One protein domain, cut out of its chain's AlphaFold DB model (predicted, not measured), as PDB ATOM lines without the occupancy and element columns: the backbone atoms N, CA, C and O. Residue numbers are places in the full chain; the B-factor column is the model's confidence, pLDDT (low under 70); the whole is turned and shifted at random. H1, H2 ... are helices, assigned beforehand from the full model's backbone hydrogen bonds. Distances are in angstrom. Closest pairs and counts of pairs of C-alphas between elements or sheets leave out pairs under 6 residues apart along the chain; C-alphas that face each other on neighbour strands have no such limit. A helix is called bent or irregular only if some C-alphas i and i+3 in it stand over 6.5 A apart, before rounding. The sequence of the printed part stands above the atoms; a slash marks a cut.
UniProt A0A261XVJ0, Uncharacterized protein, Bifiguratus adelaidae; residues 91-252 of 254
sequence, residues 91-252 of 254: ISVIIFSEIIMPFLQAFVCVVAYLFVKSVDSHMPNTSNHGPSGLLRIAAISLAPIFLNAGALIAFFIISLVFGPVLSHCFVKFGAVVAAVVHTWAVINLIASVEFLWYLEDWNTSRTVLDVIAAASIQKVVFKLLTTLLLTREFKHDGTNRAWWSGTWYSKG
ATOM      1  N   ILE A  91      13.346 -34.797 -46.501       84.62
ATOM      2  CA  ILE A  91      13.303 -33.343 -46.255       84.62
ATOM      3  C   ILE A  91      11.949 -32.740 -46.660       84.62
ATOM      4  O   ILE A  91      11.405 -31.921 -45.928       84.62
ATOM      5  N   SER A  92      11.364 -33.181 -47.778       87.88
ATOM      6  CA  SER A  92      10.040 -32.720 -48.218       87.88
ATOM      7  C   SER A  92       8.930 -33.035 -47.211       87.88
ATOM      8  O   SER A  92       8.068 -32.195 -46.970       87.88
ATOM      9  N   VAL A  93       8.976 -34.218 -46.590       88.25
ATOM     10  CA  VAL A  93       8.029 -34.620 -45.543       88.25
ATOM     11  C   VAL A  93       8.226 -33.746 -44.313       88.25
ATOM     12  O   VAL A  93       7.246 -33.220 -43.806       88.25
ATOM     13  N   ILE A  94       9.476 -33.518 -43.896       87.88
ATOM     14  CA  ILE A  94       9.799 -32.654 -42.752       87.88
ATOM     15  C   ILE A  94       9.273 -31.232 -42.985       87.88
ATOM     16  O   ILE A  94       8.560 -30.703 -42.143       87.88
ATOM     17  N   ILE A  95       9.553 -30.620 -44.139       90.62
ATOM     18  CA  ILE A  95       9.071 -29.263 -44.450       90.62
ATOM     19  C   ILE A  95       7.539 -29.212 -44.405       90.62
ATOM     20  O   ILE A  95       6.960 -28.309 -43.803       90.62
ATOM     21  N   PHE A  96       6.862 -30.192 -45.001       92.69
ATOM     22  CA  PHE A  96       5.405 -30.191 -45.053       92.69
ATOM     23  C   PHE A  96       4.756 -30.449 -43.683       92.69
ATOM     24  O   PHE A  96       3.897 -29.677 -43.255       92.69
ATOM     25  N   SER A  97       5.171 -31.503 -42.974       90.12
ATOM     26  CA  SER A  97       4.542 -31.929 -41.717       90.12
ATOM     27  C   SER A  97       4.987 -31.113 -40.507       90.12
ATOM     28  O   SER A  97       4.193 -30.905 -39.590       90.12
ATOM     29  N   GLU A  98       6.238 -30.651 -40.485       91.25
ATOM     30  CA  GLU A  98       6.813 -29.956 -39.333       91.25
ATOM     31  C   GLU A  98       6.779 -28.432 -39.475       91.25
ATOM     32  O   GLU A  98       6.728 -27.752 -38.458       91.25
ATOM     33  N   ILE A  99       6.766 -27.878 -40.694       93.44
ATOM     34  CA  ILE A  99       6.796 -26.418 -40.898       93.44
ATOM     35  C   ILE A  99       5.455 -25.914 -41.435       93.44
ATOM     36  O   ILE A  99       4.782 -25.133 -40.763       93.44
ATOM     37  N   ILE A 100       5.035 -26.382 -42.615       95.81
ATOM     38  CA  ILE A 100       3.857 -25.838 -43.311       95.81
ATOM     39  C   ILE A 100       2.570 -26.107 -42.525       95.81
ATOM     40  O   ILE A 100       1.796 -25.183 -42.287       95.81
ATOM     41  N   MET A 101       2.339 -27.350 -42.093       95.12
ATOM     42  CA  MET A 101       1.100 -27.720 -41.400       95.12
ATOM     43  C   MET A 101       0.906 -26.988 -40.059       95.12
ATOM     44  O   MET A 101      -0.166 -26.410 -39.851       95.12
ATOM     45  N   PRO A 102       1.905 -26.928 -39.155       95.56
ATOM     46  CA  PRO A 102       1.788 -26.135 -37.934       95.56
ATOM     47  C   PRO A 102       1.618 -24.641 -38.210       95.56
ATOM     48  O   PRO A 102       0.843 -23.991 -37.511       95.56
ATOM     49  N   PHE A 103       2.295 -24.101 -39.232       97.19
ATOM     50  CA  PHE A 103       2.162 -22.694 -39.604       97.19
ATOM     51  C   PHE A 103       0.753 -22.365 -40.099       97.19
ATOM     52  O   PHE A 103       0.172 -21.385 -39.649       97.19
ATOM     53  N   LEU A 104       0.172 -23.200 -40.966       97.62
ATOM     54  CA  LEU A 104      -1.195 -23.015 -41.454       97.62
ATOM     55  C   LEU A 104      -2.208 -23.062 -40.302       97.62
ATOM     56  O   LEU A 104      -3.086 -22.206 -40.217       97.62
ATOM     57  N   GLN A 105      -2.055 -24.024 -39.384       95.81
ATOM     58  CA  GLN A 105      -2.890 -24.110 -38.185       95.81
ATOM     59  C   GLN A 105      -2.768 -22.838 -37.330       95.81
ATOM     60  O   GLN A 105      -3.781 -22.247 -36.958       95.81
ATOM     61  N   ALA A 106      -1.542 -22.389 -37.047       97.38
ATOM     62  CA  ALA A 106      -1.309 -21.174 -36.275       97.38
ATOM     63  C   ALA A 106      -1.858 -19.927 -36.974       97.38
ATOM     64  O   ALA A 106      -2.468 -19.095 -36.313       97.38
ATOM     65  N   PHE A 107      -1.709 -19.824 -38.295       97.38
ATOM     66  CA  PHE A 107      -2.250 -18.724 -39.087       97.38
ATOM     67  C   PHE A 107      -3.768 -18.614 -38.926       97.38
ATOM     68  O   PHE A 107      -4.266 -17.548 -38.575       97.38
ATOM     69  N   VAL A 108      -4.501 -19.720 -39.091       97.50
ATOM     70  CA  VAL A 108      -5.963 -19.744 -38.915       97.50
ATOM     71  C   VAL A 108      -6.358 -19.339 -37.492       97.50
ATOM     72  O   VAL A 108      -7.226 -18.483 -37.315       97.50
ATOM     73  N   CYS A 109      -5.701 -19.898 -36.470       97.00
ATOM     74  CA  CYS A 109      -5.992 -19.566 -35.072       97.00
ATOM     75  C   CYS A 109      -5.681 -18.100 -34.734       97.00
ATOM     76  O   CYS A 109      -6.462 -17.455 -34.037       97.00
ATOM     77  N   VAL A 110      -4.571 -17.554 -35.239       96.25
ATOM     78  CA  VAL A 110      -4.183 -16.156 -35.017       96.25
ATOM     79  C   VAL A 110      -5.132 -15.205 -35.736       96.25
ATOM     80  O   VAL A 110      -5.535 -14.215 -35.140       96.25
ATOM     81  N   VAL A 111      -5.548 -15.502 -36.970       96.44
ATOM     82  CA  VAL A 111      -6.544 -14.685 -37.683       96.44
ATOM     83  C   VAL A 111      -7.871 -14.658 -36.920       96.44
ATOM     84  O   VAL A 111      -8.429 -13.581 -36.721       96.44
ATOM     85  N   ALA A 112      -8.342 -15.809 -36.428       95.38
ATOM     86  CA  ALA A 112      -9.551 -15.876 -35.606       95.38
ATOM     87  C   ALA A 112      -9.417 -15.056 -34.310       95.38
ATOM     88  O   ALA A 112     -10.315 -14.289 -33.963       95.38
ATOM     89  N   TYR A 113      -8.272 -15.161 -33.631       95.06
ATOM     90  CA  TYR A 113      -7.950 -14.346 -32.461       95.06
ATOM     91  C   TYR A 113      -7.961 -12.845 -32.790       95.06
ATOM     92  O   TYR A 113      -8.642 -12.075 -32.119       95.06
ATOM     93  N   LEU A 114      -7.266 -12.415 -33.848       94.50
ATOM     94  CA  LEU A 114      -7.181 -11.002 -34.230       94.50
ATOM     95  C   LEU A 114      -8.542 -10.431 -34.609       94.50
ATOM     96  O   LEU A 114      -8.841  -9.299 -34.242       94.50
ATOM     97  N   PHE A 115      -9.375 -11.217 -35.291       92.50
ATOM     98  CA  PHE A 115     -10.744 -10.830 -35.601       92.50
ATOM     99  C   PHE A 115     -11.529 -10.528 -34.320       92.50
ATOM    100  O   PHE A 115     -12.064  -9.432 -34.174       92.50
ATOM    101  N   VAL A 116     -11.517 -11.438 -33.341       91.50
ATOM    102  CA  VAL A 116     -12.222 -11.228 -32.066       91.50
ATOM    103  C   VAL A 116     -11.641 -10.053 -31.272       91.50
ATOM    104  O   VAL A 116     -12.403  -9.290 -30.685       91.50
ATOM    105  N   LYS A 117     -10.315  -9.861 -31.272       90.75
ATOM    106  CA  LYS A 117      -9.664  -8.749 -30.552       90.75
ATOM    107  C   LYS A 117      -9.768  -7.396 -31.246       90.75
ATOM    108  O   LYS A 117      -9.470  -6.386 -30.610       90.75
ATOM    109  N   SER A 118     -10.147  -7.359 -32.522       89.94
ATOM    110  CA  SER A 118     -10.328  -6.106 -33.260       89.94
ATOM    111  C   SER A 118     -11.573  -5.332 -32.821       89.94
ATOM    112  O   SER A 118     -11.626  -4.117 -33.000       89.94
ATOM    113  N   VAL A 119     -12.545  -6.020 -32.211       88.62
ATOM    114  CA  VAL A 119     -13.788  -5.437 -31.697       88.62
ATOM    115  C   VAL A 119     -13.647  -5.156 -30.202       88.62
ATOM    116  O   VAL A 119     -13.136  -5.990 -29.449       88.62
ATOM    117  N   ASP A 120     -14.110  -3.985 -29.772       85.25
ATOM    118  CA  ASP A 120     -14.113  -3.595 -28.363       85.25
ATOM    119  C   ASP A 120     -14.975  -4.546 -27.499       85.25
ATOM    120  O   ASP A 120     -16.011  -5.058 -27.932       85.25
ATOM    121  N   SER A 121     -14.518  -4.841 -26.278       80.94
ATOM    122  CA  SER A 121     -15.210  -5.736 -25.339       80.94
ATOM    123  C   SER A 121     -16.474  -5.138 -24.733       80.94
ATOM    124  O   SER A 121     -17.401  -5.892 -24.434       80.94
ATOM    125  N   HIS A 122     -16.512  -3.822 -24.546       81.38
ATOM    126  CA  HIS A 122     -17.584  -3.106 -23.862       81.38
ATOM    127  C   HIS A 122     -18.528  -2.409 -24.843       81.38
ATOM    128  O   HIS A 122     -19.721  -2.292 -24.564       81.38
ATOM    129  N   MET A 123     -18.015  -1.981 -25.998       82.19
ATOM    130  CA  MET A 123     -18.773  -1.303 -27.048       82.19
ATOM    131  C   MET A 123     -18.801  -2.138 -28.341       82.19
ATOM    132  O   MET A 123     -17.971  -1.961 -29.236       82.19
ATOM    133  N   PRO A 124     -19.767  -3.063 -28.490       71.44
ATOM    134  CA  PRO A 124     -19.915  -3.807 -29.736       71.44
ATOM    135  C   PRO A 124     -20.179  -2.825 -30.889       71.44
ATOM    136  O   PRO A 124     -21.066  -1.979 -30.785       71.44
ATOM    137  N   ASN A 125     -19.413  -2.957 -31.980       81.00
ATOM    138  CA  ASN A 125     -19.343  -2.093 -33.180       81.00
ATOM    139  C   ASN A 125     -18.270  -0.996 -33.180       81.00
ATOM    140  O   ASN A 125     -18.128  -0.311 -34.194       81.00
ATOM    141  N   THR A 126     -17.477  -0.845 -32.118       83.88
ATOM    142  CA  THR A 126     -16.289   0.020 -32.155       83.88
ATOM    143  C   THR A 126     -15.011  -0.798 -32.281       83.88
ATOM    144  O   THR A 126     -14.911  -1.922 -31.781       83.88
ATOM    145  N   SER A 127     -14.017  -0.230 -32.963       84.56
ATOM    146  CA  SER A 127     -12.674  -0.800 -33.014       84.56
ATOM    147  C   SER A 127     -12.025  -0.751 -31.637       84.56
ATOM    148  O   SER A 127     -12.093   0.270 -30.956       84.56
ATOM    149  N   ASN A 128     -11.341  -1.823 -31.259       84.44
ATOM    150  CA  ASN A 128     -10.524  -1.842 -30.057       84.44
ATOM    151  C   ASN A 128      -9.320  -0.891 -30.218       84.44
ATOM    152  O   ASN A 128      -8.506  -1.064 -31.127       84.44
ATOM    153  N   HIS A 129      -9.195   0.094 -29.325       79.06
ATOM    154  CA  HIS A 129      -8.066   1.039 -29.282       79.06
ATOM    155  C   HIS A 129      -6.941   0.607 -28.328       79.06
ATOM    156  O   HIS A 129      -5.998   1.362 -28.086       79.06
ATOM    157  N   GLY A 130      -7.038  -0.601 -27.771       79.81
ATOM    158  CA  GLY A 130      -6.018  -1.194 -26.920       79.81
ATOM    159  C   GLY A 130      -4.710  -1.538 -27.652       79.81
ATOM    160  O   GLY A 130      -4.549  -1.291 -28.851       79.81
ATOM    161  N   PRO A 131      -3.741  -2.133 -26.934       82.06
ATOM    162  CA  PRO A 131      -2.469  -2.545 -27.518       82.06
ATOM    163  C   PRO A 131      -2.667  -3.536 -28.671       82.06
ATOM    164  O   PRO A 131      -3.592  -4.349 -28.662       82.06
ATOM    165  N   SER A 132      -1.751  -3.500 -29.646       89.00
ATOM    166  CA  SER A 132      -1.792  -4.367 -30.829       89.00
ATOM    167  C   SER A 132      -1.999  -5.837 -30.449       89.00
ATOM    168  O   SER A 132      -1.189  -6.427 -29.727       89.00
ATOM    169  N   GLY A 133      -3.066  -6.445 -30.980       88.94
ATOM    170  CA  GLY A 133      -3.412  -7.842 -30.710       88.94
ATOM    171  C   GLY A 133      -2.280  -8.813 -31.057       88.94
ATOM    172  O   GLY A 133      -2.060  -9.772 -30.318       88.94
ATOM    173  N   LEU A 134      -1.518  -8.525 -32.121       91.69
ATOM    174  CA  LEU A 134      -0.341  -9.300 -32.531       91.69
ATOM    175  C   LEU A 134       0.770  -9.262 -31.478       91.69
ATOM    176  O   LEU A 134       1.323 -10.301 -31.126       91.69
ATOM    177  N   LEU A 135       1.080  -8.074 -30.954       91.38
ATOM    178  CA  LEU A 135       2.097  -7.925 -29.915       91.38
ATOM    179  C   LEU A 135       1.663  -8.635 -28.628       91.38
ATOM    180  O   LEU A 135       2.462  -9.336 -28.011       91.38
ATOM    181  N   ARG A 136       0.381  -8.506 -28.269       91.44
ATOM    182  CA  ARG A 136      -0.216  -9.171 -27.107       91.44
ATOM    183  C   ARG A 136      -0.070 -10.690 -27.199       91.44
ATOM    184  O   ARG A 136       0.507 -11.294 -26.297       91.44
ATOM    185  N   ILE A 137      -0.519 -11.311 -28.294       93.12
ATOM    186  CA  ILE A 137      -0.450 -12.774 -28.431       93.12
ATOM    187  C   ILE A 137       0.991 -13.279 -28.560       93.12
ATOM    188  O   ILE A 137       1.314 -14.347 -28.038       93.12
ATOM    189  N   ALA A 138       1.887 -12.507 -29.184       93.62
ATOM    190  CA  ALA A 138       3.310 -12.827 -29.223       93.62
ATOM    191  C   ALA A 138       3.919 -12.835 -27.811       93.62
ATOM    192  O   ALA A 138       4.579 -13.800 -27.435       93.62
ATOM    193  N   ALA A 139       3.647 -11.810 -26.998       92.75
ATOM    194  CA  ALA A 139       4.140 -11.740 -25.625       92.75
ATOM    195  C   ALA A 139       3.614 -12.905 -24.772       92.75
ATOM    196  O   ALA A 139       4.395 -13.617 -24.145       92.75
ATOM    197  N   ILE A 140       2.302 -13.147 -24.810       92.06
ATOM    198  CA  ILE A 140       1.638 -14.207 -24.041       92.06
ATOM    199  C   ILE A 140       2.134 -15.600 -24.441       92.06
ATOM    200  O   ILE A 140       2.357 -16.450 -23.583       92.06
ATOM    201  N   SER A 141       2.297 -15.860 -25.739       95.56
ATOM    202  CA  SER A 141       2.713 -17.181 -26.217       95.56
ATOM    203  C   SER A 141       4.188 -17.470 -25.931       95.56
ATOM    204  O   SER A 141       4.525 -18.607 -25.594       95.56
ATOM    205  N   LEU A 142       5.062 -16.461 -26.021       96.31
ATOM    206  CA  LEU A 142       6.507 -16.619 -25.844       96.31
ATOM    207  C   LEU A 142       6.962 -16.544 -24.380       96.31
ATOM    208  O   LEU A 142       7.930 -17.213 -24.021       96.31
ATOM    209  N   ALA A 143       6.279 -15.780 -23.523       95.19
ATOM    210  CA  ALA A 143       6.627 -15.640 -22.106       95.19
ATOM    211  C   ALA A 143       6.821 -16.985 -21.368       95.19
ATOM    212  O   ALA A 143       7.903 -17.192 -20.810       95.19
ATOM    213  N   PRO A 144       5.874 -17.947 -21.398       96.25
ATOM    214  CA  PRO A 144       6.061 -19.230 -20.722       96.25
ATOM    215  C   PRO A 144       7.223 -20.045 -21.303       96.25
ATOM    216  O   PRO A 144       7.893 -20.759 -20.557       96.25
ATOM    217  N   ILE A 145       7.510 -19.920 -22.607       97.00
ATOM    218  CA  ILE A 145       8.670 -20.575 -23.232       97.00
ATOM    219  C   ILE A 145       9.963 -20.021 -22.634       97.00
ATOM    220  O   ILE A 145      10.814 -20.799 -22.205       97.00
ATOM    221  N   PHE A 146      10.107 -18.695 -22.568       97.12
ATOM    222  CA  PHE A 146      11.305 -18.062 -22.016       97.12
ATOM    223  C   PHE A 146      11.487 -18.355 -20.527       97.12
ATOM    224  O   PHE A 146      12.606 -18.647 -20.106       97.12
ATOM    225  N   LEU A 147      10.409 -18.360 -19.740       97.50
ATOM    226  CA  LEU A 147      10.458 -18.727 -18.321       97.50
ATOM    227  C   LEU A 147      10.897 -20.186 -18.120       97.50
ATOM    228  O   LEU A 147      11.711 -20.477 -17.243       97.50
ATOM    229  N   ASN A 148      10.421 -21.109 -18.961       97.75
ATOM    230  CA  ASN A 148      10.866 -22.504 -18.930       97.75
ATOM    231  C   ASN A 148      12.327 -22.655 -19.377       97.75
ATOM    232  O   ASN A 148      13.086 -23.397 -18.755       97.75
ATOM    233  N   ALA A 149      12.745 -21.936 -20.422       96.81
ATOM    234  CA  ALA A 149      14.128 -21.940 -20.894       96.81
ATOM    235  C   ALA A 149      15.092 -21.382 -19.834       96.81
ATOM    236  O   ALA A 149      16.134 -21.982 -19.573       96.81
ATOM    237  N   GLY A 150      14.719 -20.280 -19.177       97.56
ATOM    238  CA  GLY A 150      15.483 -19.685 -18.082       97.56
ATOM    239  C   GLY A 150      15.644 -20.644 -16.903       97.56
ATOM    240  O   GLY A 150      16.761 -20.845 -16.431       97.56
ATOM    241  N   ALA A 151      14.562 -21.309 -16.485       97.38
ATOM    242  CA  ALA A 151      14.631 -22.326 -15.437       97.38
ATOM    243  C   ALA A 151      15.536 -23.504 -15.834       97.38
ATOM    244  O   ALA A 151      16.391 -23.912 -15.050       97.38
ATOM    245  N   LEU A 152      15.420 -24.013 -17.065       96.06
ATOM    246  CA  LEU A 152      16.291 -25.083 -17.560       96.06
ATOM    247  C   LEU A 152      17.772 -24.693 -17.507       96.06
ATOM    248  O   LEU A 152      18.582 -25.486 -17.034       96.06
ATOM    249  N   ILE A 153      18.127 -23.485 -17.952       96.38
ATOM    250  CA  ILE A 153      19.513 -22.992 -17.933       96.38
ATOM    251  C   ILE A 153      20.007 -22.803 -16.494       96.38
ATOM    252  O   ILE A 153      21.103 -23.254 -16.159       96.38
ATOM    253  N   ALA A 154      19.204 -22.191 -15.622       96.50
ATOM    254  CA  ALA A 154      19.578 -21.959 -14.229       96.50
ATOM    255  C   ALA A 154      19.859 -23.278 -13.488       96.50
ATOM    256  O   ALA A 154      20.915 -23.445 -12.876       96.50
ATOM    257  N   PHE A 155      18.958 -24.257 -13.603       95.44
ATOM    258  CA  PHE A 155      19.135 -25.563 -12.968       95.44
ATOM    259  C   PHE A 155      20.210 -26.421 -13.642       95.44
ATOM    260  O   PHE A 155      20.828 -27.256 -12.978       95.44
ATOM    261  N   PHE A 156      20.489 -26.195 -14.925       93.62
ATOM    262  CA  PHE A 156      21.635 -26.802 -15.591       93.62
ATOM    263  C   PHE A 156      22.961 -26.300 -15.006       93.62
ATOM    264  O   PHE A 156      23.823 -27.117 -14.691       93.62
ATOM    265  N   ILE A 157      23.106 -24.991 -14.769       94.12
ATOM    266  CA  ILE A 157      24.298 -24.419 -14.117       94.12
ATOM    267  C   ILE A 157      24.465 -24.992 -12.703       94.12
ATOM    268  O   ILE A 157      25.557 -25.429 -12.343       94.12
ATOM    269  N   ILE A 158      23.378 -25.073 -11.926       92.88
ATOM    270  CA  ILE A 158      23.388 -25.714 -10.599       92.88
ATOM    271  C   ILE A 158      23.861 -27.169 -10.711       92.88
ATOM    272  O   ILE A 158      24.720 -27.608  -9.947       92.88
ATOM    273  N   SER A 159      23.334 -27.911 -11.684       92.75
ATOM    274  CA  SER A 159      23.720 -29.303 -11.908       92.75
ATOM    275  C   SER A 159      25.195 -29.418 -12.281       92.75
ATOM    276  O   SER A 159      25.880 -30.261 -11.724       92.75
ATOM    277  N   LEU A 160      25.723 -28.563 -13.159       91.12
ATOM    278  CA  LEU A 160      27.139 -28.583 -13.540       91.12
ATOM    279  C   LEU A 160      28.083 -28.297 -12.367       91.12
ATOM    280  O   LEU A 160      29.084 -28.992 -12.216       91.12
ATOM    281  N   VAL A 161      27.768 -27.293 -11.546       90.44
ATOM    282  CA  VAL A 161      28.637 -26.857 -10.441       90.44
ATOM    283  C   VAL A 161      28.591 -27.841  -9.276       90.44
ATOM    284  O   VAL A 161      29.628 -28.255  -8.764       90.44
ATOM    285  N   PHE A 162      27.391 -28.236  -8.852       88.69
ATOM    286  CA  PHE A 162      27.215 -29.049  -7.649       88.69
ATOM    287  C   PHE A 162      27.104 -30.544  -7.939       88.69
ATOM    288  O   PHE A 162      27.351 -31.360  -7.053       88.69
ATOM    289  N   GLY A 163      26.762 -30.926  -9.167       86.44
ATOM    290  CA  GLY A 163      26.555 -32.310  -9.584       86.44
ATOM    291  C   GLY A 163      27.735 -33.242  -9.321       86.44
ATOM    292  O   GLY A 163      27.485 -34.325  -8.791       86.44
ATOM    293  N   PRO A 164      28.997 -32.865  -9.609       83.62
ATOM    294  CA  PRO A 164      30.155 -33.707  -9.315       83.62
ATOM    295  C   PRO A 164      30.288 -34.060  -7.831       83.62
ATOM    296  O   PRO A 164      30.673 -35.173  -7.512       83.62
ATOM    297  N   VAL A 165      29.927 -33.153  -6.920       83.94
ATOM    298  CA  VAL A 165      30.028 -33.388  -5.470       83.94
ATOM    299  C   VAL A 165      28.762 -34.068  -4.946       83.94
ATOM    300  O   VAL A 165      28.809 -35.127  -4.322       83.94
ATOM    301  N   LEU A 166      27.598 -33.489  -5.244       82.44
ATOM    302  CA  LEU A 166      26.319 -33.927  -4.697       82.44
ATOM    303  C   LEU A 166      25.816 -35.231  -5.310       82.44
ATOM    304  O   LEU A 166      25.126 -35.967  -4.617       82.44
ATOM    305  N   SER A 167      26.162 -35.569  -6.556       76.81
ATOM    306  CA  SER A 167      25.740 -36.852  -7.142       76.81
ATOM    307  C   SER A 167      26.430 -38.053  -6.490       76.81
ATOM    308  O   SER A 167      25.886 -39.155  -6.542       76.81
ATOM    309  N   HIS A 168      27.593 -37.856  -5.856       75.81
ATOM    310  CA  HIS A 168      28.250 -38.902  -5.066       75.81
ATOM    311  C   HIS A 168      27.604 -39.075  -3.686       75.81
ATOM    312  O   HIS A 168      27.459 -40.205  -3.226       75.81
ATOM    313  N   CYS A 169      27.163 -37.985  -3.052       78.62
ATOM    314  CA  CYS A 169      26.514 -38.030  -1.736       78.62
ATOM    315  C   CYS A 169      25.015 -38.373  -1.811       78.62
ATOM    316  O   CYS A 169      24.474 -39.023  -0.920       78.62
ATOM    317  N   PHE A 170      24.338 -37.956  -2.881       80.44
ATOM    318  CA  PHE A 170      22.897 -38.089  -3.067       80.44
ATOM    319  C   PHE A 170      22.585 -38.808  -4.378       80.44
ATOM    320  O   PHE A 170      22.488 -38.209  -5.449       80.44
ATOM    321  N   VAL A 171      22.284 -40.103  -4.272       77.38
ATOM    322  CA  VAL A 171      21.957 -40.983  -5.414       77.38
ATOM    323  C   VAL A 171      20.763 -40.475  -6.246       77.38
ATOM    324  O   VAL A 171      20.590 -40.850  -7.404       77.38
ATOM    325  N   LYS A 172      19.914 -39.617  -5.660       85.75
ATOM    326  CA  LYS A 172      18.712 -39.050  -6.289       85.75
ATOM    327  C   LYS A 172      18.854 -37.582  -6.706       85.75
ATOM    328  O   LYS A 172      17.854 -37.020  -7.141       85.75
ATOM    329  N   PHE A 173      20.040 -36.972  -6.631       89.06
ATOM    330  CA  PHE A 173      20.236 -35.546  -6.938       89.06
ATOM    331  C   PHE A 173      19.606 -35.134  -8.280       89.06
ATOM    332  O   PHE A 173      18.683 -34.322  -8.304       89.06
ATOM    333  N   GLY A 174      19.997 -35.778  -9.386       89.25
ATOM    334  CA  GLY A 174      19.439 -35.447 -10.704       89.25
ATOM    335  C   GLY A 174      17.936 -35.728 -10.834       89.25
ATOM    336  O   GLY A 174      17.237 -35.031 -11.559       89.25
ATOM    337  N   ALA A 175      17.404 -36.705 -10.091       89.75
ATOM    338  CA  ALA A 175      15.963 -36.955 -10.062       89.75
ATOM    339  C   ALA A 175      15.204 -35.799  -9.393       89.75
ATOM    340  O   ALA A 175      14.143 -35.411  -9.875       89.75
ATOM    341  N   VAL A 176      15.756 -35.250  -8.306       91.31
ATOM    342  CA  VAL A 176      15.179 -34.111  -7.580       91.31
ATOM    343  C   VAL A 176      15.238 -32.850  -8.434       91.31
ATOM    344  O   VAL A 176      14.219 -32.184  -8.580       91.31
ATOM    345  N   VAL A 177      16.384 -32.557  -9.060       93.06
ATOM    346  CA  VAL A 177      16.517 -31.400  -9.961       93.06
ATOM    347  C   VAL A 177      15.506 -31.480 -11.103       93.06
ATOM    348  O   VAL A 177      14.775 -30.521 -11.342       93.06
ATOM    349  N   ALA A 178      15.408 -32.636 -11.770       92.44
ATOM    350  CA  ALA A 178      14.427 -32.836 -12.830       92.44
ATOM    351  C   ALA A 178      12.994 -32.622 -12.322       92.44
ATOM    352  O   ALA A 178      12.224 -31.914 -12.963       92.44
ATOM    353  N   ALA A 179      12.640 -33.190 -11.164       92.31
ATOM    354  CA  ALA A 179      11.311 -33.025 -10.580       92.31
ATOM    355  C   ALA A 179      10.981 -31.549 -10.313       92.31
ATOM    356  O   ALA A 179       9.917 -31.097 -10.719       92.31
ATOM    357  N   VAL A 180      11.903 -30.786  -9.717       94.44
ATOM    358  CA  VAL A 180      11.711 -29.352  -9.444       94.44
ATOM    359  C   VAL A 180      11.485 -28.562 -10.733       94.44
ATOM    360  O   VAL A 180      10.552 -27.766 -10.807       94.44
ATOM    361  N   VAL A 181      12.294 -28.803 -11.769       95.19
ATOM    362  CA  VAL A 181      12.164 -28.098 -13.055       95.19
ATOM    363  C   VAL A 181      10.865 -28.466 -13.777       95.19
ATOM    364  O   VAL A 181      10.201 -27.592 -14.333       95.19
ATOM    365  N   HIS A 182      10.455 -29.736 -13.741       93.25
ATOM    366  CA  HIS A 182       9.169 -30.160 -14.304       93.25
ATOM    367  C   HIS A 182       7.989 -29.556 -13.533       93.25
ATOM    368  O   HIS A 182       7.039 -29.078 -14.150       93.25
ATOM    369  N   THR A 183       8.057 -29.500 -12.198       94.75
ATOM    370  CA  THR A 183       7.042 -28.830 -11.369       94.75
ATOM    371  C   THR A 183       6.965 -27.337 -11.677       94.75
ATOM    372  O   THR A 183       5.861 -26.814 -11.828       94.75
ATOM    373  N   TRP A 184       8.105 -26.658 -11.847       97.19
ATOM    374  CA  TRP A 184       8.142 -25.267 -12.302       97.19
ATOM    375  C   TRP A 184       7.405 -25.088 -13.629       97.19
ATOM    376  O   TRP A 184       6.587 -24.181 -13.743       97.19
ATOM    377  N   ALA A 185       7.631 -25.969 -14.607       95.81
ATOM    378  CA  ALA A 185       6.970 -25.872 -15.907       95.81
ATOM    379  C   ALA A 185       5.437 -25.977 -15.802       95.81
ATOM    380  O   ALA A 185       4.726 -25.248 -16.495       95.81
ATOM    381  N   VAL A 186       4.927 -26.834 -14.910       95.56
ATOM    382  CA  VAL A 186       3.484 -26.955 -14.640       95.56
ATOM    383  C   VAL A 186       2.941 -25.692 -13.970       95.56
ATOM    384  O   VAL A 186       1.941 -25.147 -14.432       95.56
ATOM    385  N   ILE A 187       3.609 -25.191 -12.927       97.75
ATOM    386  CA  ILE A 187       3.199 -23.963 -12.224       97.75
ATOM    387  C   ILE A 187       3.213 -22.767 -13.180       97.75
ATOM    388  O   ILE A 187       2.257 -22.000 -13.215       97.75
ATOM    389  N   ASN A 188       4.262 -22.634 -13.991       97.31
ATOM    390  CA  ASN A 188       4.402 -21.581 -14.989       97.31
ATOM    391  C   ASN A 188       3.271 -21.626 -16.030       97.31
ATOM    392  O   ASN A 188       2.725 -20.584 -16.390       97.31
ATOM    393  N   LEU A 189       2.872 -22.822 -16.481       94.75
ATOM    394  CA  LEU A 189       1.737 -22.976 -17.393       94.75
ATOM    395  C   LEU A 189       0.418 -22.543 -16.738       94.75
ATOM    396  O   LEU A 189      -0.316 -21.766 -17.341       94.75
ATOM    397  N   ILE A 190       0.139 -23.007 -15.515       96.38
ATOM    398  CA  ILE A 190      -1.074 -22.629 -14.769       96.38
ATOM    399  C   ILE A 190      -1.106 -21.112 -14.565       96.38
ATOM    400  O   ILE A 190      -2.075 -20.464 -14.944       96.38
ATOM    401  N   ALA A 191      -0.016 -20.527 -14.066       96.31
ATOM    402  CA  ALA A 191       0.098 -19.089 -13.856       96.31
ATOM    403  C   ALA A 191      -0.082 -18.288 -15.157       96.31
ATOM    404  O   ALA A 191      -0.703 -17.230 -15.139       96.31
ATOM    405  N   SER A 192       0.413 -18.794 -16.291       94.56
ATOM    406  CA  SER A 192       0.236 -18.145 -17.597       94.56
ATOM    407  C   SER A 192      -1.223 -18.146 -18.057       94.56
ATOM    408  O   SER A 192      -1.682 -17.152 -18.614       94.56
ATOM    409  N   VAL A 193      -1.958 -19.240 -17.822       94.44
ATOM    410  CA  VAL A 193      -3.393 -19.333 -18.143       94.44
ATOM    411  C   VAL A 193      -4.223 -18.448 -17.212       94.44
ATOM    412  O   VAL A 193      -5.097 -17.733 -17.689       94.44
ATOM    413  N   GLU A 194      -3.923 -18.431 -15.914       95.38
ATOM    414  CA  GLU A 194      -4.592 -17.548 -14.945       95.38
ATOM    415  C   GLU A 194      -4.341 -16.070 -15.263       95.38
ATOM    416  O   GLU A 194      -5.265 -15.260 -15.281       95.38
ATOM    417  N   PHE A 195      -3.098 -15.711 -15.597       93.38
ATOM    418  CA  PHE A 195      -2.761 -14.356 -16.026       93.38
ATOM    419  C   PHE A 195      -3.508 -13.965 -17.304       93.38
ATOM    420  O   PHE A 195      -4.017 -12.853 -17.406       93.38
ATOM    421  N   LEU A 196      -3.626 -14.887 -18.262       92.88
ATOM    422  CA  LEU A 196      -4.447 -14.699 -19.455       92.88
ATOM    423  C   LEU A 196      -5.917 -14.455 -19.123       92.88
ATOM    424  O   LEU A 196      -6.527 -13.546 -19.679       92.88
ATOM    425  N   TRP A 197      -6.474 -15.248 -18.213       94.62
ATOM    426  CA  TRP A 197      -7.869 -15.130 -17.809       94.62
ATOM    427  C   TRP A 197      -8.148 -13.793 -17.120       94.62
ATOM    428  O   TRP A 197      -9.148 -13.140 -17.415       94.62
ATOM    429  N   TYR A 198      -7.209 -13.340 -16.285       93.81
ATOM    430  CA  TYR A 198      -7.224 -12.007 -15.694       93.81
ATOM    431  C   TYR A 198      -7.161 -10.898 -16.755       93.81
ATOM    432  O   TYR A 198      -7.942  -9.952 -16.698       93.81
ATOM    433  N   LEU A 199      -6.283 -11.021 -17.758       90.19
ATOM    434  CA  LEU A 199      -6.177 -10.051 -18.856       90.19
ATOM    435  C   LEU A 199      -7.430  -9.988 -19.754       90.19
ATOM    436  O   LEU A 199      -7.547  -9.066 -20.565       90.19
ATOM    437  N   GLU A 200      -8.318 -10.974 -19.656       91.75
ATOM    438  CA  GLU A 200      -9.598 -11.055 -20.367       91.75
ATOM    439  C   GLU A 200     -10.800 -10.702 -19.484       91.75
ATOM    440  O   GLU A 200     -11.923 -11.100 -19.798       91.75
ATOM    441  N   ASP A 201     -10.583  -9.992 -18.374       92.25
ATOM    442  CA  ASP A 201     -11.632  -9.617 -17.419       92.25
ATOM    443  C   ASP A 201     -12.454 -10.829 -16.958       92.25
ATOM    444  O   ASP A 201     -13.679 -10.782 -16.836       92.25
ATOM    445  N   TRP A 202     -11.771 -11.957 -16.743       93.69
ATOM    446  CA  TRP A 202     -12.371 -13.230 -16.347       93.69
ATOM    447  C   TRP A 202     -13.346 -13.819 -17.384       93.69
ATOM    448  O   TRP A 202     -14.128 -14.725 -17.083       93.69
ATOM    449  N   ASN A 203     -13.272 -13.393 -18.649       93.44
ATOM    450  CA  ASN A 203     -14.076 -13.957 -19.729       93.44
ATOM    451  C   ASN A 203     -13.492 -15.282 -20.246       93.44
ATOM    452  O   ASN A 203     -12.517 -15.314 -21.003       93.44
ATOM    453  N   THR A 204     -14.138 -16.398 -19.904       94.06
ATOM    454  CA  THR A 204     -13.680 -17.742 -20.294       94.06
ATOM    455  C   THR A 204     -13.667 -17.956 -21.808       94.06
ATOM    456  O   THR A 204     -12.732 -18.557 -22.329       94.06
ATOM    457  N   SER A 205     -14.665 -17.455 -22.544       92.69
ATOM    458  CA  SER A 205     -14.758 -17.687 -23.994       92.69
ATOM    459  C   SER A 205     -13.586 -17.054 -24.744       92.69
ATOM    460  O   SER A 205     -12.970 -17.706 -25.590       92.69
ATOM    461  N   ARG A 206     -13.232 -15.815 -24.388       91.31
ATOM    462  CA  ARG A 206     -12.077 -15.121 -24.971       91.31
ATOM    463  C   ARG A 206     -10.759 -15.748 -24.526       91.31
ATOM    464  O   ARG A 206      -9.879 -15.954 -25.351       91.31
ATOM    465  N   THR A 207     -10.663 -16.145 -23.260       94.75
ATOM    466  CA  THR A 207      -9.466 -16.808 -22.722       94.75
ATOM    467  C   THR A 207      -9.172 -18.125 -23.438       94.75
ATOM    468  O   THR A 207      -8.027 -18.396 -23.788       94.75
ATOM    469  N   VAL A 208     -10.193 -18.941 -23.720       95.31
ATOM    470  CA  VAL A 208     -10.018 -20.198 -24.466       95.31
ATOM    471  C   VAL A 208      -9.469 -19.936 -25.871       95.31
ATOM    472  O   VAL A 208      -8.568 -20.648 -26.317       95.31
ATOM    473  N   LEU A 209      -9.956 -18.896 -26.557       95.00
ATOM    474  CA  LEU A 209      -9.424 -18.494 -27.862       95.00
ATOM    475  C   LEU A 209      -7.948 -18.084 -27.768       95.00
ATOM    476  O   LEU A 209      -7.141 -18.510 -28.598       95.00
ATOM    477  N   ASP A 210      -7.588 -17.318 -26.740       94.06
ATOM    478  CA  ASP A 210      -6.215 -16.869 -26.499       94.06
ATOM    479  C   ASP A 210      -5.282 -18.053 -26.225       94.06
ATOM    480  O   ASP A 210      -4.196 -18.128 -26.800       94.06
ATOM    481  N   VAL A 211      -5.726 -19.027 -25.423       96.31
ATOM    482  CA  VAL A 211      -4.984 -20.268 -25.148       96.31
ATOM    483  C   VAL A 211      -4.775 -21.083 -26.426       96.31
ATOM    484  O   VAL A 211      -3.663 -21.549 -26.674       96.31
ATOM    485  N   ILE A 212      -5.798 -21.231 -27.274       96.62
ATOM    486  CA  ILE A 212      -5.688 -21.968 -28.546       96.62
ATOM    487  C   ILE A 212      -4.710 -21.271 -29.503       96.62
ATOM    488  O   ILE A 212      -3.865 -21.931 -30.122       96.62
ATOM    489  N   ALA A 213      -4.797 -19.944 -29.620       96.81
ATOM    490  CA  ALA A 213      -3.892 -19.158 -30.452       96.81
ATOM    491  C   ALA A 213      -2.448 -19.239 -29.933       96.81
ATOM    492  O   ALA A 213      -1.530 -19.532 -30.706       96.81
ATOM    493  N   ALA A 214      -2.249 -19.079 -28.623       96.88
ATOM    494  CA  ALA A 214      -0.941 -19.178 -27.990       96.88
ATOM    495  C   ALA A 214      -0.329 -20.575 -28.161       96.88
ATOM    496  O   ALA A 214       0.811 -20.684 -28.610       96.88
ATOM    497  N   ALA A 215      -1.086 -21.643 -27.896       96.81
ATOM    498  CA  ALA A 215      -0.627 -23.020 -28.073       96.81
ATOM    499  C   ALA A 215      -0.234 -23.316 -29.531       96.81
ATOM    500  O   ALA A 215       0.757 -24.004 -29.787       96.81
ATOM    501  N   SER A 216      -0.969 -22.760 -30.501       97.50
ATOM    502  CA  SER A 216      -0.653 -22.921 -31.924       97.50
ATOM    503  C   SER A 216       0.649 -22.215 -32.311       97.50
ATOM    504  O   SER A 216       1.466 -22.799 -33.023       97.50
ATOM    505  N   ILE A 217       0.901 -21.009 -31.787       97.31
ATOM    506  CA  ILE A 217       2.182 -20.300 -31.971       97.31
ATOM    507  C   ILE A 217       3.328 -21.076 -31.316       97.31
ATOM    508  O   ILE A 217       4.352 -21.322 -31.951       97.31
ATOM    509  N   GLN A 218       3.154 -21.513 -30.067       97.19
ATOM    510  CA  GLN A 218       4.162 -22.298 -29.347       97.19
ATOM    511  C   GLN A 218       4.514 -23.583 -30.107       97.19
ATOM    512  O   GLN A 218       5.690 -23.927 -30.228       97.19
ATOM    513  N   LYS A 219       3.520 -24.264 -30.690       96.31
ATOM    514  CA  LYS A 219       3.733 -25.443 -31.541       96.31
ATOM    515  C   LYS A 219       4.632 -25.127 -32.736       96.31
ATOM    516  O   LYS A 219       5.551 -25.899 -33.000       96.31
ATOM    517  N   VAL A 220       4.411 -24.004 -33.425       97.25
ATOM    518  CA  VAL A 220       5.289 -23.555 -34.523       97.25
ATOM    519  C   VAL A 220       6.707 -23.320 -34.012       97.25
ATOM    520  O   VAL A 220       7.652 -23.848 -34.592       97.25
ATOM    521  N   VAL A 221       6.867 -22.608 -32.893       96.50
ATOM    522  CA  VAL A 221       8.184 -22.345 -32.292       96.50
ATOM    523  C   VAL A 221       8.920 -23.653 -31.989       96.50
ATOM    524  O   VAL A 221      10.041 -23.845 -32.454       96.50
ATOM    525  N   PHE A 222       8.297 -24.599 -31.282       94.50
ATOM    526  CA  PHE A 222       8.945 -25.871 -30.938       94.50
ATOM    527  C   PHE A 222       9.272 -26.736 -32.158       94.50
ATOM    528  O   PHE A 222      10.307 -27.409 -32.174       94.50
ATOM    529  N   LYS A 223       8.427 -26.707 -33.193       94.19
ATOM    530  CA  LYS A 223       8.687 -27.411 -34.452       94.19
ATOM    531  C   LYS A 223       9.859 -26.795 -35.219       94.19
ATOM    532  O   LYS A 223      10.716 -27.535 -35.701       94.19
ATOM    533  N   LEU A 224       9.967 -25.467 -35.258       93.81
ATOM    534  CA  LEU A 224      11.120 -24.774 -35.841       93.81
ATOM    535  C   LEU A 224      12.408 -25.058 -35.061       93.81
ATOM    536  O   LEU A 224      13.422 -25.393 -35.664       93.81
ATOM    537  N   LEU A 225      12.370 -25.015 -33.726       92.19
ATOM    538  CA  LEU A 225      13.528 -25.367 -32.893       92.19
ATOM    539  C   LEU A 225      13.982 -26.812 -33.148       92.19
ATOM    540  O   LEU A 225      15.173 -27.076 -33.307       92.19
ATOM    541  N   THR A 226      13.033 -27.747 -33.231       89.00
ATOM    542  CA  THR A 226      13.327 -29.172 -33.442       89.00
ATOM    543  C   THR A 226      13.885 -29.450 -34.836       89.00
ATOM    544  O   THR A 226      14.765 -30.290 -34.975       89.00
ATOM    545  N   THR A 227      13.399 -28.758 -35.868       89.81
ATOM    546  CA  THR A 227      13.835 -28.991 -37.253       89.81
ATOM    547  C   THR A 227      15.118 -28.249 -37.619       89.81
ATOM    548  O   THR A 227      15.917 -28.788 -38.382       89.81
ATOM    549  N   LEU A 228      15.331 -27.040 -37.090       89.50
ATOM    550  CA  LEU A 228      16.452 -26.176 -37.482       89.50
ATOM    551  C   LEU A 228      17.661 -26.275 -36.547       89.50
ATOM    552  O   LEU A 228      18.789 -26.145 -37.015       89.50
ATOM    553  N   LEU A 229      17.450 -26.468 -35.239       89.38
ATOM    554  CA  LEU A 229      18.530 -26.373 -34.247       89.38
ATOM    555  C   LEU A 229      18.995 -27.724 -33.703       89.38
ATOM    556  O   LEU A 229      20.140 -27.841 -33.264       89.38
ATOM    557  N   LEU A 230      18.134 -28.745 -33.692       86.50
ATOM    558  CA  LEU A 230      18.518 -30.040 -33.140       86.50
ATOM    559  C   LEU A 230      19.333 -30.868 -34.129       86.50
ATOM    560  O   LEU A 230      18.965 -31.094 -35.279       86.50
ATOM    561  N   THR A 231      20.452 -31.379 -33.626       85.25
ATOM    562  CA  THR A 231      21.275 -32.360 -34.334       85.25
ATOM    563  C   THR A 231      20.757 -33.782 -34.119       85.25
ATOM    564  O   THR A 231      19.880 -34.026 -33.293       85.25
ATOM    565  N   ARG A 232      21.353 -34.744 -34.832       82.75
ATOM    566  CA  ARG A 232      21.106 -36.181 -34.647       82.75
ATOM    567  C   ARG A 232      21.179 -36.605 -33.179       82.75
ATOM    568  O   ARG A 232      22.094 -36.217 -32.454       82.75
ATOM    569  N   GLU A 233      20.262 -37.479 -32.791       81.56
ATOM    570  CA  GLU A 233      20.112 -37.954 -31.416       81.56
ATOM    571  C   GLU A 233      21.054 -39.124 -31.104       81.56
ATOM    572  O   GLU A 233      21.400 -39.930 -31.974       81.56
ATOM    573  N   PHE A 234      21.468 -39.235 -29.841       79.81
ATOM    574  CA  PHE A 234      22.194 -40.411 -29.359       79.81
ATOM    575  C   PHE A 234      21.221 -41.572 -29.107       79.81
ATOM    576  O   PHE A 234      20.098 -41.365 -28.643       79.81
ATOM    577  N   LYS A 235      21.656 -42.813 -29.365       76.94
ATOM    578  CA  LYS A 235      20.840 -44.012 -29.093       76.94
ATOM    579  C   LYS A 235      20.644 -44.251 -27.591       76.94
ATOM    580  O   LYS A 235      19.582 -44.698 -27.158       76.94
ATOM    581  N   HIS A 236      21.631 -43.882 -26.779       79.00
ATOM    582  CA  HIS A 236      21.569 -43.963 -25.320       79.00
ATOM    583  C   HIS A 236      21.013 -42.675 -24.675       79.00
ATOM    584  O   HIS A 236      21.205 -41.574 -25.187       79.00
ATOM    585  N   ASP A 237      20.435 -42.772 -23.474       78.75
ATOM    586  CA  ASP A 237      19.945 -41.610 -22.695       78.75
ATOM    587  C   ASP A 237      21.030 -40.926 -21.838       78.75
ATOM    588  O   ASP A 237      20.734 -40.223 -20.864       78.75
ATOM    589  N   GLY A 238      22.308 -41.145 -22.167       84.00
ATOM    590  CA  GLY A 238      23.450 -40.587 -21.439       84.00
ATOM    591  C   GLY A 238      23.356 -39.072 -21.249       84.00
ATOM    592  O   GLY A 238      23.514 -38.599 -20.120       84.00
ATOM    593  N   THR A 239      23.008 -38.352 -22.322       86.25
ATOM    594  CA  THR A 239      22.878 -36.888 -22.375       86.25
ATOM    595  C   THR A 239      21.760 -36.370 -21.476       86.25
ATOM    596  O   THR A 239      22.017 -35.511 -20.640       86.25
ATOM    597  N   ASN A 240      20.548 -36.936 -21.564       88.69
ATOM    598  CA  ASN A 240      19.423 -36.533 -20.709       88.69
ATOM    599  C   ASN A 240      19.779 -36.694 -19.228       88.69
ATOM    600  O   ASN A 240      19.637 -35.778 -18.429       88.69
ATOM    601  N   ARG A 241      20.340 -37.848 -18.857       87.62
ATOM    602  CA  ARG A 241      20.767 -38.061 -17.474       87.62
ATOM    603  C   ARG A 241      21.892 -37.110 -17.055       87.62
ATOM    604  O   ARG A 241      21.959 -36.768 -15.887       87.62
ATOM    605  N   ALA A 242      22.823 -36.778 -17.957       89.00
ATOM    606  CA  ALA A 242      23.959 -35.900 -17.650       89.00
ATOM    607  C   ALA A 242      23.499 -34.461 -17.427       89.00
ATOM    608  O   ALA A 242      24.020 -33.798 -16.538       89.00
ATOM    609  N   TRP A 243      22.485 -34.025 -18.176       90.81
ATOM    610  CA  TRP A 243      21.840 -32.731 -17.997       90.81
ATOM    611  C   TRP A 243      21.369 -32.528 -16.557       90.81
ATOM    612  O   TRP A 243      21.716 -31.528 -15.936       90.81
ATOM    613  N   TRP A 244      20.656 -33.511 -16.004       91.75
ATOM    614  CA  TRP A 244      20.101 -33.414 -14.655       91.75
ATOM    615  C   TRP A 244      21.112 -33.676 -13.536       91.75
ATOM    616  O   TRP A 244      20.984 -33.112 -12.457       91.75
ATOM    617  N   SER A 245      22.092 -34.563 -13.739       89.38
ATOM    618  CA  SER A 245      23.082 -34.889 -12.698       89.38
ATOM    619  C   SER A 245      24.333 -34.014 -12.731       89.38
ATOM    620  O   SER A 245      25.119 -34.063 -11.793       89.38
ATOM    621  N   GLY A 246      24.582 -33.288 -13.822       88.31
ATOM    622  CA  GLY A 246      25.838 -32.569 -14.058       88.31
ATOM    623  C   GLY A 246      27.045 -33.460 -14.359       88.31
ATOM    624  O   GLY A 246      28.146 -32.963 -14.575       88.31
ATOM    625  N   THR A 247      26.875 -34.783 -14.408       84.88
ATOM    626  CA  THR A 247      27.979 -35.739 -14.588       84.88
ATOM    627  C   THR A 247      28.264 -35.977 -16.079       84.88
ATOM    628  O   THR A 247      27.984 -37.057 -16.613       84.88
ATOM    629  N   TRP A 248      28.752 -34.948 -16.775       84.75
ATOM    630  CA  TRP A 248      29.068 -35.005 -18.211       84.75
ATOM    631  C   TRP A 248      30.376 -35.754 -18.493       84.75
ATOM    632  O   TRP A 248      30.389 -36.671 -19.319       84.75
ATOM    633  N   TYR A 249      31.430 -35.451 -17.727       75.62
ATOM    634  CA  TYR A 249      32.759 -36.064 -17.859       75.62
ATOM    635  C   TYR A 249      32.741 -37.581 -17.651       75.62
ATOM    636  O   TYR A 249      33.301 -38.337 -18.440       75.62
ATOM    637  N   SER A 250      32.012 -38.062 -16.637       71.69
ATOM    638  CA  SER A 250      31.934 -39.495 -16.318       71.69
ATOM    639  C   SER A 250      31.252 -40.331 -17.409       71.69
ATOM    640  O   SER A 250      31.252 -41.556 -17.332       71.69
ATOM    641  N   LYS A 251      30.607 -39.686 -18.388       71.25
ATOM    642  CA  LYS A 251      29.914 -40.343 -19.501       71.25
ATOM    643  C   LYS A 251      30.619 -40.154 -20.843       71.25
ATOM    644  O   LYS A 251      30.090 -40.616 -21.848       71.25
ATOM    645  N   GLY A 252      31.773 -39.481 -20.875       68.56
ATOM    646  CA  GLY A 252      32.513 -39.216 -22.112       68.56
ATOM    647  C   GLY A 252      31.728 -38.372 -23.122       68.56
ATOM    648  O   GLY A 252      31.876 -38.564 -24.329       68.56
TER     649      GLY A 252
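This is residues 91 to 252 of the 254 residues of an uncharacterized protein of Bifiguratus adelaidae (UniProt A0A261XVJ0). Two pairs of antiparallel helices make a flat, open V: one arm is the long hairpin of H2 and H3, the other is H1 side by side with H4, and the arms come together where H2 begins and H3 ends. The short helix H5 sits on the hairpin near its other end, reached from the end of H4 by a strand-free link that crosses the mouth of the V, while residues 119 to 132 make a long loop at the closed end. The printed part has 162 residues with five named helices, in the order H1, H2, H3, H4, H5, and no named strand; the class is all helix. The whole is loose, with a radius of gyration of the C-alphas of 20.3 A, and the C-alphas span 66 by 40 by 20 A.

H2, residues 133 to 169, is the longest helix and the hub, touching four other helices. It is irregular, with C-alphas 161 and 164 7.1 A apart and a kink of 70 degrees near residue 163. H3, residues 173 to 199, touches H2 at a shallow tilt of 17 degrees, opposite ways, and the two form a helical hairpin; their closest C-alphas are those of Ser 167 and Phe 173, 5.7 A apart. H4, residues 204 to 228, touches H2 with residues 210 to 218 alone, at a steep tilt of 57 degrees, the same way, closest at the C-alphas of Ser 141 and Ala 214, 4.5 A apart. H3 and H4 form a second helical hairpin at a steep tilt of 43 degrees, opposite ways; their closest C-alphas, of Trp 197 and Thr 207, are 5.4 A apart. H1, residues 91 to 118, touches H4 at a shallow tilt of 26 degrees, opposite ways, with the C-alphas of Ala 106 and Ser 216 closest at 4.7 A. H1 touches H2 with residues 114 to 118 alone, at a steep tilt of 54 degrees, opposite ways; the closest C-alphas are those of Leu 114 and Gly 133, 6.0 A apart. H5, residues 238 to 245, is about perpendicular to H2, at 84 degrees, and touches residues 156 to 167 of it alone; the closest C-alphas are those of Gly 163 and Ser 245, 5.3 A apart. H5 also touches H3, about perpendicular at 79 degrees, with the C-alphas of Gly 174 and Ser 245 closest at 4.2 A. H1 is apart from H3 and from H5, and H4 is apart from H5. The packing of the helices is mostly crossed: of 7 pairs that touch, 2 are at a shallow tilt. Each O i to N i+4 pair is within hydrogen-bond range in H3, H4 and H5, against 21 of 24 in H1 and 27 of 33 in H2.

H2 is 51.4 A from first to last C-alpha, beginning at C-alpha 133 at (-3.412, -7.842, -30.710). H3 is 38.6 A long, H4 35.7 A and H5 10.4 A, with H5 ending at C-alpha 245 at (23.082, -34.889, -12.698). H1 is 38.3 A long and begins at C-alpha 91 at (13.303, -33.343, -46.255); it is neither bent nor irregular, but only just: C-alphas 98 and 101 are 6.5 A apart.

The C-alphas of Asn 125 and His 168 are the two farthest apart, at 66.4 A. The printed part has no cut. The link from H1 to H2, residues 119 to 132, is long; those from H2 to H3 and from H3 to H4 are tight, and that from H4 to H5 is short. Residues 228 to 237, of which 228 belongs to H4, stand free. The mean pLDDT of the printed part is 90.6, and residue 252 alone is under 70.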